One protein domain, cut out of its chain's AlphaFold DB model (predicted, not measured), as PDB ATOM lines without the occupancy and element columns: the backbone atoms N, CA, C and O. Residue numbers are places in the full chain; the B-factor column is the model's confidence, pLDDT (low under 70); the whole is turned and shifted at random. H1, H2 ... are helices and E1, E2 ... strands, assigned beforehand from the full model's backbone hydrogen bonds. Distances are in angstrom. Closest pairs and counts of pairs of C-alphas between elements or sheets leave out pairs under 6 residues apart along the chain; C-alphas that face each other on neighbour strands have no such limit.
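What this domain is: This is residues 33 to 132 of the 135 residues of an uncharacterized protein of viral metagenome (UniProt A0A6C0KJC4). A strongly twisted sheet of four strands, E2 E1 E3 E4, curled like part of a barrel, has the long helix H3 along one face. The short helices H1 and H2 graze the sheet near the end of E1 and the start of E3, and the small hairpin E5 and E6 lies past E4, toward the other end. The printed part has 100 residues with three named helices and six named strands, in the order E1 H1 E2 H2 E3 E4 H3 E5 E6; both sheets are antiparallel and the class is mixed, helices and strands. The whole is compact, with a radius of gyration of the C-alphas of 13.7 A and a rounded outline of 37 by 29 by 21 A.

Where its parts are: In the larger sheet, E2 is residues 51 to 54, E1 residues 33 to 40, 21.3 A long, E3 residues 70 to 78, 25.6 A long, and E4 residues 84 to 86. H3 is residues 98 to 115, 25.4 A from first to last C-alpha. H1 is residues 42 to 47 and H2 residues 61 to 66. E5 is residues 121 to 123 and E6 residues 129 to 131. E1 begins at C-alpha 33 (-45.707, 26.289, 33.899), H3 begins at C-alpha 98 (-43.897, 37.181, 53.452), and E6 ends at C-alpha 131 (-34.896, 23.701, 52.866).

How they stand to each other: E1 and E3, the inner strands, are antiparallel at 150 degrees, with N 36 and O 74 2.8 A apart, within hydrogen-bond range. E2, an edge strand, pairs with E1 through N 39 and O 54, 2.8 A. E3 and E4 form a hairpin, with N 77 and O 85 at 2.8 A. E2, H2 and E3 make a split strand-helix-strand unit, two strands of one sheet joined through a helix, with E1 between them in the sheet, and its crossover is right-handed. H3 is on the sheet at a height of 9.0 A, over E1 and only just over E3, on which 3 of its C-alphas fall; it runs along the strands, at 23 degrees to E1 on the local plane. The closest C-alphas of E1 and H3 are those of Leu 34 and Leu 107, 7.3 A apart. H1 only grazes the sheet with residues 42 to 45, and H2 only grazes it with residues 61 to 65. The hairpin E5 and E6 has N 130 and O 122 at 2.7 A; the closest C-alphas of E4 and E5, Trp 84 and Cys 121, are 7.3 A apart. In H1, H2 and H3 every O i to N i+4 pair is within hydrogen-bond range.

The domain as a whole: The two C-alphas farthest apart, Thr 47 and Lys 116, are 41.0 A apart, and the printed part has no cut. The link from E4 to H3 is long, 11 residues; in it residues 91 to 92 pair, parallel, with residues 51 to 52 of E2. The mean pLDDT of the printed part is 78.0, with low confidence at residues 49 to 50, 59, 89 to 97 and 120 to 132.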
ATOM      1  N   THR A  33     -45.968  24.847  33.954       90.31
ATOM      2  CA  THR A  33     -45.707  26.289  33.899       90.31
ATOM      3  C   THR A  33     -46.949  27.062  34.329       90.31
ATOM      4  O   THR A  33     -48.047  26.801  33.838       90.31
ATOM      5  N   LEU A  34     -46.781  28.000  35.259       90.38
ATOM      6  CA  LEU A  34     -47.851  28.825  35.813       90.38
ATOM      7  C   LEU A  34     -47.521  30.319  35.659       90.38
ATOM      8  O   LEU A  34     -46.490  30.758  36.173       90.38
ATOM      9  N   PRO A  35     -48.388  31.107  35.000       91.19
ATOM     10  CA  PRO A  35     -48.271  32.559  34.975       91.19
ATOM     11  C   PRO A  35     -48.815  33.167  36.272       91.19
ATOM     12  O   PRO A  35     -49.899  32.806  36.730       91.19
ATOM     13  N   MET A  36     -48.084  34.126  36.834       89.44
ATOM     14  CA  MET A  36     -48.444  34.853  38.050       89.44
ATOM     15  C   MET A  36     -48.299  36.355  37.833       89.44
ATOM     16  O   MET A  36     -47.322  36.816  37.249       89.44
ATOM     17  N   ILE A  37     -49.274  37.122  38.316       89.50
ATOM     18  CA  ILE A  37     -49.198  38.584  38.315       89.50
ATOM     19  C   ILE A  37     -48.297  39.008  39.467       89.50
ATOM     20  O   ILE A  37     -48.555  38.656  40.619       89.50
ATOM     21  N   LEU A  38     -47.258  39.770  39.147       88.81
ATOM     22  CA  LEU A  38     -46.343  40.356  40.113       88.81
ATOM     23  C   LEU A  38     -46.250  41.864  39.908       88.81
ATOM     24  O   LEU A  38     -46.317  42.358  38.783       88.81
ATOM     25  N   TRP A  39     -46.081  42.582  41.010       90.12
ATOM     26  CA  TRP A  39     -46.021  44.037  41.056       90.12
ATOM     27  C   TRP A  39     -44.587  44.522  41.168       90.12
ATOM     28  O   TRP A  39     -43.776  43.894  41.844       90.12
ATOM     29  N   PHE A  40     -44.271  45.651  40.553       88.25
ATOM     30  CA  PHE A  40     -42.957  46.273  40.632       88.25
ATOM     31  C   PHE A  40     -43.065  47.792  40.668       88.25
ATOM     32  O   PHE A  40     -44.050  48.377  40.214       88.25
ATOM     33  N   ASP A  41     -42.039  48.421  41.226       89.81
ATOM     34  CA  ASP A  41     -41.882  49.868  41.172       89.81
ATOM     35  C   ASP A  41     -41.272  50.251  39.804       89.81
ATOM     36  O   ASP A  41     -40.146  49.831  39.495       89.81
ATOM     37  N   PRO A  42     -41.978  51.026  38.958       88.50
ATOM     38  CA  PRO A  42     -41.482  51.412  37.641       88.50
ATOM     39  C   PRO A  42     -40.199  52.257  37.707       88.50
ATOM     40  O   PRO A  42     -39.377  52.188  36.791       88.50
ATOM     41  N   TYR A  43     -39.961  52.994  38.798       86.94
ATOM     42  CA  TYR A  43     -38.728  53.759  38.979       86.94
ATOM     43  C   TYR A  43     -37.502  52.848  39.144       86.94
ATOM     44  O   TYR A  43     -36.425  53.135  38.609       86.94
ATOM     45  N   GLU A  44     -37.647  51.701  39.818       82.12
ATOM     46  CA  GLU A  44     -36.561  50.720  39.923       82.12
ATOM     47  C   GLU A  44     -36.187  50.132  38.562       82.12
ATOM     48  O   GLU A  44     -35.004  49.940  38.278       82.12
ATOM     49  N   LYS A  45     -37.181  49.883  37.705       81.31
ATOM     50  CA  LYS A  45     -36.971  49.334  36.360       81.31
ATOM     51  C   LYS A  45     -36.191  50.288  35.455       81.31
ATOM     52  O   LYS A  45     -35.378  49.840  34.655       81.31
ATOM     53  N   LEU A  46     -36.411  51.594  35.598       83.69
ATOM     54  CA  LEU A  46     -35.693  52.617  34.832       83.69
ATOM     55  C   LEU A  46     -34.240  52.797  35.291       83.69
ATOM     56  O   LEU A  46     -33.385  53.189  34.500       83.69
ATOM     57  N   THR A  47     -33.956  52.539  36.567       82.75
ATOM     58  CA  THR A  47     -32.675  52.900  37.198       82.75
ATOM     59  C   THR A  47     -31.725  51.723  37.399       82.75
ATOM     60  O   THR A  47     -30.537  51.929  37.656       82.75
ATOM     61  N   LYS A  48     -32.211  50.484  37.284       73.06
ATOM     62  CA  LYS A  48     -31.434  49.270  37.559       73.06
ATOM     63  C   LYS A  48     -31.470  48.313  36.370       73.06
ATOM     64  O   LYS A  48     -32.453  48.219  35.651       73.06
ATOM     65  N   ARG A  49     -30.406  47.513  36.225       66.88
ATOM     66  CA  ARG A  49     -30.342  46.410  35.242       66.88
ATOM     67  C   ARG A  49     -31.392  45.316  35.507       66.88
ATOM     68  O   ARG A  49     -31.744  44.591  34.589       66.88
ATOM     69  N   HIS A  50     -31.857  45.205  36.752       66.00
ATOM     70  CA  HIS A  50     -32.942  44.325  37.182       66.00
ATOM     71  C   HIS A  50     -33.750  45.017  38.289       66.00
ATOM     72  O   HIS A  50     -33.174  45.775  39.075       66.00
ATOM     73  N   TYR A  51     -35.039  44.707  38.408       73.31
ATOM     74  CA  TYR A  51     -35.945  45.298  39.401       73.31
ATOM     75  C   TYR A  51     -36.585  44.239  40.304       73.31
ATOM     76  O   TYR A  51     -36.676  43.063  39.930       73.31
ATOM     77  N   TYR A  52     -37.007  44.651  41.503       79.38
ATOM     78  CA  TYR A  52     -37.663  43.760  42.454       79.38
ATOM     79  C   TYR A  52     -39.157  43.653  42.199       79.38
ATOM     80  O   TYR A  52     -39.837  44.640  41.922       79.38
ATOM     81  N   MET A  53     -39.662  42.431  42.342       81.88
ATOM     82  CA  MET A  53     -41.079  42.134  42.210       81.88
ATOM     83  C   MET A  53     -41.700  41.685  43.532       81.88
ATOM     84  O   MET A  53     -41.053  41.048  44.367       81.88
ATOM     85  N   LEU A  54     -42.981  42.001  43.695       86.88
ATOM     86  CA  LEU A  54     -43.801  41.707  44.860       86.88
ATOM     87  C   LEU A  54     -45.024  40.897  44.439       86.88
ATOM     88  O   LEU A  54     -45.663  41.182  43.430       86.88
ATOM     89  N   TYR A  55     -45.360  39.898  45.246       86.69
ATOM     90  CA  TYR A  55     -46.622  39.185  45.131       86.69
ATOM     91  C   TYR A  55     -47.604  39.752  46.153       86.69
ATOM     92  O   TYR A  55     -47.262  39.860  47.334       86.69
ATOM     93  N   ASP A  56     -48.794  40.116  45.684       85.88
ATOM     94  CA  ASP A  56     -49.913  40.553  46.515       85.88
ATOM     95  C   ASP A  56     -51.024  39.500  46.450       85.88
ATOM     96  O   ASP A  56     -51.672  39.319  45.421       85.88
ATOM     97  N   GLU A  57     -51.237  38.802  47.564       78.88
ATOM     98  CA  GLU A  57     -52.274  37.776  47.696       78.88
ATOM     99  C   GLU A  57     -53.691  38.359  47.761       78.88
ATOM    100  O   GLU A  57     -54.655  37.656  47.462       78.88
ATOM    101  N   THR A  58     -53.820  39.641  48.123       78.25
ATOM    102  CA  THR A  58     -55.121  40.313  48.235       78.25
ATOM    103  C   THR A  58     -55.688  40.701  46.873       78.25
ATOM    104  O   THR A  58     -56.880  40.991  46.764       78.25
ATOM    105  N   ASN A  59     -54.841  40.676  45.834       68.94
ATOM    106  CA  ASN A  59     -55.162  41.095  44.474       68.94
ATOM    107  C   ASN A  59     -55.801  42.498  44.440       68.94
ATOM    108  O   ASN A  59     -56.697  42.774  43.634       68.94
ATOM    109  N   ASN A  60     -55.379  43.382  45.353       82.50
ATOM    110  CA  ASN A  60     -55.953  44.712  45.490       82.50
ATOM    111  C   ASN A  60     -55.283  45.661  44.496       82.50
ATOM    112  O   ASN A  60     -54.401  46.461  44.824       82.50
ATOM    113  N   ASN A  61     -55.728  45.547  43.247       85.00
ATOM    114  CA  ASN A  61     -55.180  46.294  42.121       85.00
ATOM    115  C   ASN A  61     -55.210  47.808  42.351       85.00
ATOM    116  O   ASN A  61     -54.253  48.495  41.994       85.00
ATOM    117  N   ASP A  62     -56.284  48.327  42.943       86.06
ATOM    118  CA  ASP A  62     -56.456  49.766  43.147       86.06
ATOM    119  C   ASP A  62     -55.488  50.288  44.206       86.06
ATOM    120  O   ASP A  62     -54.864  51.336  44.022       86.06
ATOM    121  N   PHE A  63     -55.280  49.520  45.276       87.38
ATOM    122  CA  PHE A  63     -54.302  49.856  46.301       87.38
ATOM    123  C   PHE A  63     -52.881  49.893  45.734       87.38
ATOM    124  O   PHE A  63     -52.172  50.885  45.922       87.38
ATOM    125  N   MET A  64     -52.479  48.859  44.993       89.19
ATOM    126  CA  MET A  64     -51.136  48.781  44.412       89.19
ATOM    127  C   MET A  64     -50.889  49.903  43.396       89.19
ATOM    128  O   MET A  64     -49.881  50.609  43.490       89.19
ATOM    129  N   LYS A  65     -51.849  50.155  42.498       89.50
ATOM    130  CA  LYS A  65     -51.770  51.258  41.529       89.50
ATOM    131  C   LYS A  65     -51.734  52.629  42.202       89.50
ATOM    132  O   LYS A  65     -50.965  53.485  41.777       89.50
ATOM    133  N   SER A  66     -52.502  52.842  43.276       90.62
ATOM    134  CA  SER A  66     -52.505  54.122  44.006       90.62
ATOM    135  C   SER A  66     -51.155  54.453  44.652       90.62
ATOM    136  O   SER A  66     -50.838  55.621  44.866       90.62
ATOM    137  N   ARG A  67     -50.335  53.430  44.924       88.19
ATOM    138  CA  ARG A  67     -48.959  53.566  45.419       88.19
ATOM    139  C   ARG A  67     -47.915  53.694  44.307       88.19
ATOM    140  O   ARG A  67     -46.729  53.755  44.618       88.19
ATOM    141  N   GLY A  68     -48.339  53.735  43.044       89.88
ATOM    142  CA  GLY A  68     -47.456  53.890  41.889       89.88
ATOM    143  C   GLY A  68     -46.819  52.593  41.389       89.88
ATOM    144  O   GLY A  68     -45.905  52.663  40.577       89.88
ATOM    145  N   TYR A  69     -47.275  51.422  41.848       91.06
ATOM    146  CA  TYR A  69     -46.785  50.146  41.327       91.06
ATOM    147  C   TYR A  69     -47.437  49.806  39.983       91.06
ATOM    148  O   TYR A  69     -48.636  50.011  39.778       91.06
ATOM    149  N   GLU A  70     -46.652  49.191  39.106       90.44
ATOM    150  CA  GLU A  70     -47.123  48.533  37.889       90.44
ATOM    151  C   GLU A  70     -47.087  47.012  38.063       90.44
ATOM    152  O   GLU A  70     -46.438  46.499  38.976       90.44
ATOM    153  N   PHE A  71     -47.796  46.274  37.207       89.50
ATOM    154  CA  PHE A  71     -47.792  44.813  37.237       89.50
ATOM    155  C   PHE A  71     -47.263  44.224  35.934       89.50
ATOM    156  O   PHE A  71     -47.374  44.809  34.859       89.50
ATOM    157  N   THR A  72     -46.714  43.021  36.035       87.06
ATOM    158  CA  THR A  72     -46.331  42.185  34.901       87.06
ATOM    159  C   THR A  72     -46.754  40.749  35.169       87.06
ATOM    160  O   THR A  72     -46.925  40.338  36.318       87.06
ATOM    161  N   VAL A  73     -46.934  39.977  34.104       88.38
ATOM    162  CA  VAL A  73     -47.132  38.531  34.206       88.38
ATOM    163  C   VAL A  73     -45.769  37.861  34.142       88.38
ATOM    164  O   VAL A  73     -44.955  38.200  33.287       88.38
ATOM    165  N   VAL A  74     -45.532  36.933  35.062       85.69
ATOM    166  CA  VAL A  74     -44.271  36.208  35.211       85.69
ATOM    167  C   VAL A  74     -44.560  34.726  35.246       85.69
ATOM    168  O   VAL A  74     -45.444  34.269  35.970       85.69
ATOM    169  N   ASN A  75     -43.813  33.970  34.463       86.56
ATOM    170  CA  ASN A  75     -43.972  32.539  34.344       86.56
ATOM    171  C   ASN A  75     -43.042  31.817  35.320       86.56
ATOM    172  O   ASN A  75     -41.833  32.059  35.387       86.56
ATOM    173  N   PHE A  76     -43.624  30.878  36.057       87.12
ATOM    174  CA  PHE A  76     -42.913  29.981  36.953       87.12
ATOM    175  C   PHE A  76     -43.045  28.553  36.455       87.12
ATOM    176  O   PHE A  76     -44.147  28.077  36.197       87.12
ATOM    177  N   LYS A  77     -41.919  27.856  36.354       88.19
ATOM    178  CA  LYS A  77     -41.847  26.445  35.994       88.19
ATOM    179  C   LYS A  77     -41.573  25.610  37.238       88.19
ATOM    180  O   LYS A  77     -40.647  25.924  37.982       88.19
ATOM    181  N   LEU A  78     -42.333  24.537  37.444       87.94
ATOM    182  CA  LEU A  78     -41.971  23.486  38.390       87.94
ATOM    183  C   LEU A  78     -41.033  22.515  37.678       87.94
ATOM    184  O   LEU A  78     -41.443  21.812  36.755       87.94
ATOM    185  N   ASN A  79     -39.766  22.506  38.073       83.44
ATOM    186  CA  ASN A  79     -38.776  21.623  37.468       83.44
ATOM    187  C   ASN A  79     -38.910  20.170  37.980       83.44
ATOM    188  O   ASN A  79     -39.687  19.864  38.889       83.44
ATOM    189  N   LYS A  80     -38.108  19.264  37.410       81.50
ATOM    190  CA  LYS A  80     -38.069  17.839  37.791       81.50
ATOM    191  C   LYS A  80     -37.636  17.601  39.242       81.50
ATOM    192  O   LYS A  80     -37.979  16.583  39.830       81.50
ATOM    193  N   GLU A  81     -36.917  18.553  39.827       81.19
ATOM    194  CA  GLU A  81     -36.465  18.537  41.223       81.19
ATOM    195  C   GLU A  81     -37.546  19.045  42.194       81.19
ATOM    196  O   GLU A  81     -37.299  19.149  43.396       81.19
ATOM    197  N   LEU A  82     -38.753  19.336  41.688       81.19
ATOM    198  CA  LEU A  82     -39.858  19.945  42.425       81.19
ATOM    199  C   LEU A  82     -39.490  21.324  42.986       81.19
ATOM    200  O   LEU A  82     -39.817  21.669  44.121       81.19
ATOM    201  N   GLU A  83     -38.831  22.142  42.176       80.94
ATOM    202  CA  GLU A  83     -38.509  23.527  42.499       80.94
ATOM    203  C   GLU A  83     -39.198  24.487  41.536       80.94
ATOM    204  O   GLU A  83     -39.202  24.282  40.320       80.94
ATOM    205  N   TRP A  84     -39.767  25.555  42.094       83.69
ATOM    206  CA  TRP A  84     -40.319  26.649  41.308       83.69
ATOM    207  C   TRP A  84     -39.200  27.584  40.869       83.69
ATOM    208  O   TRP A  84     -38.522  28.198  41.695       83.69
ATOM    209  N   VAL A  85     -39.030  27.705  39.557       82.56
ATOM    210  CA  VAL A  85     -38.052  28.585  38.922       82.56
ATOM    211  C   VAL A  85     -38.774  29.586  38.040       82.56
ATOM    212  O   VAL A  85     -39.616  29.215  37.225       82.56
ATOM    213  N   GLN A  86     -38.438  30.860  38.206       83.56
ATOM    214  CA  GLN A  86     -38.844  31.901  37.273       83.56
ATOM    215  C   GLN A  86     -38.114  31.678  35.941       83.56
ATOM    216  O   GLN A  86     -36.905  31.439  35.949       83.56
ATOM    217  N   ILE A  87     -38.834  31.743  34.822       81.94
ATOM    218  CA  ILE A  87     -38.237  31.570  33.485       81.94
ATOM    219  C   ILE A  87     -37.967  32.897  32.762       81.94
ATOM    220  O   ILE A  87     -37.224  32.915  31.784       81.94
ATOM    221  N   ASP A  88     -38.535  34.002  33.244       70.62
ATOM    222  CA  ASP A  88     -38.315  35.334  32.679       70.62
ATOM    223  C   ASP A  88     -36.998  35.944  33.189       70.62
ATOM    224  O   ASP A  88     -36.723  35.914  34.389       70.62
ATOM    225  N   ASN A  89     -36.189  36.528  32.297       62.81
ATOM    226  CA  ASN A  89     -34.821  36.979  32.613       62.81
ATOM    227  C   ASN A  89     -34.716  38.426  33.129       62.81
ATOM    228  O   ASN A  89     -33.730  38.772  33.778       62.81
ATOM    229  N   ASP A  90     -35.714  39.275  32.875       66.44
ATOM    230  CA  ASP A  90     -35.575  40.732  33.064       66.44
ATOM    231  C   ASP A  90     -35.957  41.215  34.474       66.44
ATOM    232  O   ASP A  90     -35.950  42.412  34.766       66.44
ATOM    233  N   SER A  91     -36.319  40.295  35.369       66.31
ATOM    234  CA  SER A  91     -36.921  40.625  36.659       66.31
ATOM    235  C   SER A  91     -36.424  39.710  37.773       66.31
ATOM    236  O   SER A  91     -36.091  38.550  37.544       66.31
ATOM    237  N   ILE A  92     -36.353  40.233  38.998       67.00
ATOM    238  CA  ILE A  92     -35.900  39.471  40.163       67.00
ATOM    239  C   ILE A  92     -37.080  39.283  41.111       67.00
ATOM    240  O   ILE A  92     -37.463  40.204  41.836       67.00
ATOM    241  N   PHE A  93     -37.604  38.058  41.174       68.56
ATOM    242  CA  PHE A  93     -38.466  37.635  42.271       68.56
ATOM    243  C   PHE A  93     -37.701  36.769  43.271       68.56
ATOM    244  O   PHE A  93     -36.924  35.887  42.904       68.56
ATOM    245  N   LYS A  94     -37.933  37.006  44.563       64.56
ATOM    246  CA  LYS A  94     -37.381  36.181  45.640       64.56
ATOM    247  C   LYS A  94     -38.525  35.581  46.425       64.56
ATOM    248  O   LYS A  94     -39.349  36.303  46.970       64.56
ATOM    249  N   PHE A  95     -38.484  34.268  46.615       64.25
ATOM    250  CA  PHE A  95     -39.395  33.595  47.537       64.25
ATOM    251  C   PHE A  95     -39.087  33.908  49.024       64.25
ATOM    252  O   PHE A  95     -39.745  33.406  49.928       64.25
ATOM    253  N   ILE A  96     -38.093  34.754  49.307       62.66
ATOM    254  CA  ILE A  96     -37.703  35.144  50.664       62.66
ATOM    255  C   ILE A  96     -38.633  36.250  51.178       62.66
ATOM    256  O   ILE A  96     -38.790  37.279  50.526       62.66
ATOM    257  N   GLY A  97     -39.164  36.075  52.388       68.94
ATOM    258  CA  GLY A  97     -40.059  37.037  53.037       68.94
ATOM    259  C   GLY A  97     -41.544  36.686  52.871       68.94
ATOM    260  O   GLY A  97     -41.859  35.658  52.271       68.94
ATOM    261  N   PRO A  98     -42.463  37.491  53.438       76.88
ATOM    262  CA  PRO A  98     -43.897  37.181  53.452       76.88
ATOM    263  C   PRO A  98     -44.500  36.999  52.055       76.88
ATOM    264  O   PRO A  98     -45.082  35.956  51.780       76.88
ATOM    265  N   SER A  99     -44.264  37.944  51.138       79.94
ATOM    266  CA  SER A  99     -44.779  37.880  49.760       79.94
ATOM    267  C   SER A  99     -44.276  36.652  48.997       79.94
ATOM    268  O   SER A  99     -45.025  36.007  48.266       79.94
ATOM    269  N   GLY A 100     -43.008  36.293  49.195       79.50
ATOM    270  CA  GLY A 100     -42.407  35.110  48.599       79.50
ATOM    271  C   GLY A 100     -43.008  33.796  49.105       79.50
ATOM    272  O   GLY A 100     -43.238  32.887  48.309       79.50
ATOM    273  N   LYS A 101     -43.321  33.705  50.405       79.31
ATOM    274  CA  LYS A 101     -44.024  32.547  50.982       79.31
ATOM    275  C   LYS A 101     -45.441  32.415  50.424       79.31
ATOM    276  O   LYS A 101     -45.779  31.342  49.931       79.31
ATOM    277  N   SER A 102     -46.209  33.506  50.405       85.25
ATOM    278  CA  SER A 102     -47.566  33.515  49.844       85.25
ATOM    279  C   SER A 102     -47.581  33.102  48.368       85.25
ATOM    280  O   SER A 102     -48.455  32.347  47.940       85.25
ATOM    281  N   LEU A 103     -46.586  33.525  47.575       86.81
ATOM    282  CA  LEU A 103     -46.488  33.096  46.177       86.81
ATOM    283  C   LEU A 103     -46.233  31.589  46.060       86.81
ATOM    284  O   LEU A 103     -46.862  30.921  45.239       86.81
ATOM    285  N   LEU A 104     -45.315  31.046  46.865       85.25
ATOM    286  CA  LEU A 104     -45.001  29.616  46.856       85.25
ATOM    287  C   LEU A 104     -46.230  28.769  47.203       85.25
ATOM    288  O   LEU A 104     -46.510  27.775  46.530       85.25
ATOM    289  N   GLU A 105     -46.972  29.171  48.234       85.94
ATOM    290  CA  GLU A 105     -48.228  28.525  48.615       85.94
ATOM    291  C   GLU A 105     -49.233  28.566  47.466       85.94
ATOM    292  O   GLU A 105     -49.802  27.526  47.118       85.94
ATOM    293  N   LYS A 106     -49.371  29.718  46.796       88.75
ATOM    294  CA  LYS A 106     -50.285  29.857  45.662       88.75
ATOM    295  C   LYS A 106     -49.915  28.968  44.479       88.75
ATOM    296  O   LYS A 106     -50.773  28.276  43.929       88.75
ATOM    297  N   LEU A 107     -48.639  28.951  44.095       89.25
ATOM    298  CA  LEU A 107     -48.133  28.092  43.022       89.25
ATOM    299  C   LEU A 107     -48.392  26.609  43.332       89.25
ATOM    300  O   LEU A 107     -48.844  25.852  42.469       89.25
ATOM    301  N   ASN A 108     -48.171  26.197  44.583       88.44
ATOM    302  CA  ASN A 108     -48.425  24.834  45.039       88.44
ATOM    303  C   ASN A 108     -49.912  24.478  45.076       88.44
ATOM    304  O   ASN A 108     -50.263  23.356  44.718       88.44
ATOM    305  N   GLU A 109     -50.786  25.400  45.473       89.00
ATOM    306  CA  GLU A 109     -52.238  25.211  45.439       89.00
ATOM    307  C   GLU A 109     -52.724  24.963  44.001       89.00
ATOM    308  O   GLU A 109     -53.395  23.963  43.716       89.00
ATOM    309  N   ILE A 110     -52.313  25.825  43.064       89.25
ATOM    310  CA  ILE A 110     -52.696  25.724  41.652       89.25
ATOM    311  C   ILE A 110     -52.138  24.434  41.042       89.25
ATOM    312  O   ILE A 110     -52.881  23.672  40.421       89.25
ATOM    313  N   SER A 111     -50.853  24.144  41.248       89.44
ATOM    314  CA  SER A 111     -50.229  22.926  40.724       89.44
ATOM    315  C   SER A 111     -50.845  21.660  41.318       89.44
ATOM    316  O   SER A 111     -51.091  20.697  40.595       89.44
ATOM    317  N   PHE A 112     -51.157  21.645  42.615       86.94
ATOM    318  CA  PHE A 112     -51.756  20.477  43.251       86.94
ATOM    319  C   PHE A 112     -53.196  20.239  42.788       86.94
ATOM    320  O   PHE A 112     -53.595  19.088  42.602       86.94
ATOM    321  N   SER A 113     -53.972  21.303  42.560       84.94
ATOM    322  CA  SER A 113     -55.343  21.171  42.059       84.94
ATOM    323  C   SER A 113     -55.388  20.535  40.664       84.94
ATOM    324  O   SER A 113     -56.211  19.648  40.442       84.94
ATOM    325  N   LYS A 114     -54.462  20.913  39.771       86.31
ATOM    326  CA  LYS A 114     -54.429  20.456  38.371       86.31
ATOM    327  C   LYS A 114     -53.603  19.189  38.146       86.31
ATOM    328  O   LYS A 114     -54.053  18.280  37.464       86.31
ATOM    329  N   ASN A 115     -52.419  19.116  38.746       85.19
ATOM    330  CA  ASN A 115     -51.388  18.131  38.405       85.19
ATOM    331  C   ASN A 115     -50.999  17.214  39.573       85.19
ATOM    332  O   ASN A 115     -50.129  16.362  39.417       85.19
ATOM    333  N   LYS A 116     -51.581  17.412  40.768       84.75
ATOM    334  CA  LYS A 116     -51.241  16.675  42.006       84.75
ATOM    335  C   LYS A 116     -49.752  16.735  42.391       84.75
ATOM    336  O   LYS A 116     -49.285  15.911  43.171       84.75
ATOM    337  N   LYS A 117     -49.020  17.746  41.911       83.69
ATOM    338  CA  LYS A 117     -47.607  18.004  42.240       83.69
ATOM    339  C   LYS A 117     -47.465  19.277  43.075       83.69
ATOM    340  O   LYS A 117     -48.180  20.250  42.835       83.69
ATOM    341  N   LYS A 118     -46.525  19.280  44.024       82.19
ATOM    342  CA  LYS A 118     -46.124  20.454  44.816       82.19
ATOM    343  C   LYS A 118     -44.611  20.623  44.741       82.19
ATOM    344  O   LYS A 118     -43.884  19.634  44.788       82.19
ATOM    345  N   GLY A 119     -44.161  21.867  44.643       77.75
ATOM    346  CA  GLY A 119     -42.766  22.239  44.803       77.75
ATOM    347  C   GLY A 119     -42.364  22.329  46.275       77.75
ATOM    348  O   GLY A 119     -43.173  22.700  47.127       77.75
ATOM    349  N   ALA A 120     -41.110  21.989  46.564       66.56
ATOM    350  CA  ALA A 120     -40.579  21.768  47.906       66.56
ATOM    351  C   ALA A 120     -39.414  22.704  48.280       66.56
ATOM    352  O   ALA A 120     -38.668  22.389  49.213       66.56
ATOM    353  N   CYS A 121     -39.180  23.823  47.579       59.41
ATOM    354  CA  CYS A 121     -38.019  24.659  47.900       59.41
ATOM    355  C   CYS A 121     -38.190  26.175  47.722       59.41
ATOM    356  O   CYS A 121     -38.682  26.660  46.708       59.41
ATOM    357  N   LEU A 122     -37.670  26.896  48.721       53.94
ATOM    358  CA  LEU A 122     -37.288  28.305  48.704       53.94
ATOM    359  C   LEU A 122     -35.802  28.391  48.313       53.94
ATOM    360  O   LEU A 122     -34.978  27.745  48.948       53.94
ATOM    361  N   ARG A 123     -35.392  29.194  47.330       48.44
ATOM    362  CA  ARG A 123     -33.957  29.476  47.101       48.44
ATOM    363  C   ARG A 123     -33.574  30.838  47.677       48.44
ATOM    364  O   ARG A 123     -34.359  31.785  47.643       48.44
ATOM    365  N   SER A 124     -32.373  30.930  48.249       45.22
ATOM    366  CA  SER A 124     -31.822  32.185  48.764       45.22
ATOM    367  C   SER A 124     -31.272  33.076  47.641       45.22
ATOM    368  O   SER A 124     -31.098  32.643  46.504       45.22
ATOM    369  N   LEU A 125     -30.902  34.306  48.008       37.72
ATOM    370  CA  LEU A 125     -30.193  35.305  47.196       37.72
ATOM    371  C   LEU A 125     -28.953  34.780  46.438       37.72
ATOM    372  O   LEU A 125     -28.566  35.373  45.440       37.72
ATOM    373  N   TYR A 126     -28.346  33.682  46.901       45.03
ATOM    374  CA  TYR A 126     -27.130  33.083  46.331       45.03
ATOM    375  C   TYR A 126     -27.386  31.721  45.689       45.03
ATOM    376  O   TYR A 126     -26.497  30.872  45.652       45.03
ATOM    377  N   ASN A 127     -28.624  31.471  45.259       45.38
ATOM    378  CA  ASN A 127     -29.031  30.201  44.666       45.38
ATOM    379  C   ASN A 127     -28.837  28.991  45.610       45.38
ATOM    380  O   ASN A 127     -28.814  27.844  45.167       45.38
ATOM    381  N   LYS A 128     -28.695  29.233  46.924       50.38
ATOM    382  CA  LYS A 128     -28.620  28.165  47.927       50.38
ATOM    383  C   LYS A 128     -30.027  27.703  48.274       50.38
ATOM    384  O   LYS A 128     -30.894  28.526  48.573       50.38
ATOM    385  N   ARG A 129     -30.218  26.386  48.281       49.84
ATOM    386  CA  ARG A 129     -31.435  25.711  48.733       49.84
ATOM    387  C   ARG A 129     -31.747  26.127  50.179       49.84
ATOM    388  O   ARG A 129     -31.002  25.776  51.091       49.84
ATOM    389  N   LEU A 130     -32.818  26.884  50.395       49.25
ATOM    390  CA  LEU A 130     -33.439  27.031  51.709       49.25
ATOM    391  C   LEU A 130     -34.445  25.887  51.800       49.25
ATOM    392  O   LEU A 130     -35.447  25.835  51.085       49.25
ATOM    393  N   VAL A 131     -34.092  24.894  52.607       37.41
ATOM    394  CA  VAL A 131     -34.896  23.701  52.866       37.41
ATOM    395  C   VAL A 131     -36.335  24.131  53.176       37.41
ATOM    396  O   VAL A 131     -36.566  24.800  54.180       37.41
ATOM    397  N   SER A 132     -37.295  23.787  52.310       37.47
ATOM    398  CA  SER A 132     -38.709  23.900  52.662       37.47
ATOM    399  C   SER A 132     -39.100  22.579  53.312       37.47
ATOM    400  O   SER A 132     -39.199  21.543  52.656       37.47
TER     401      SER A 132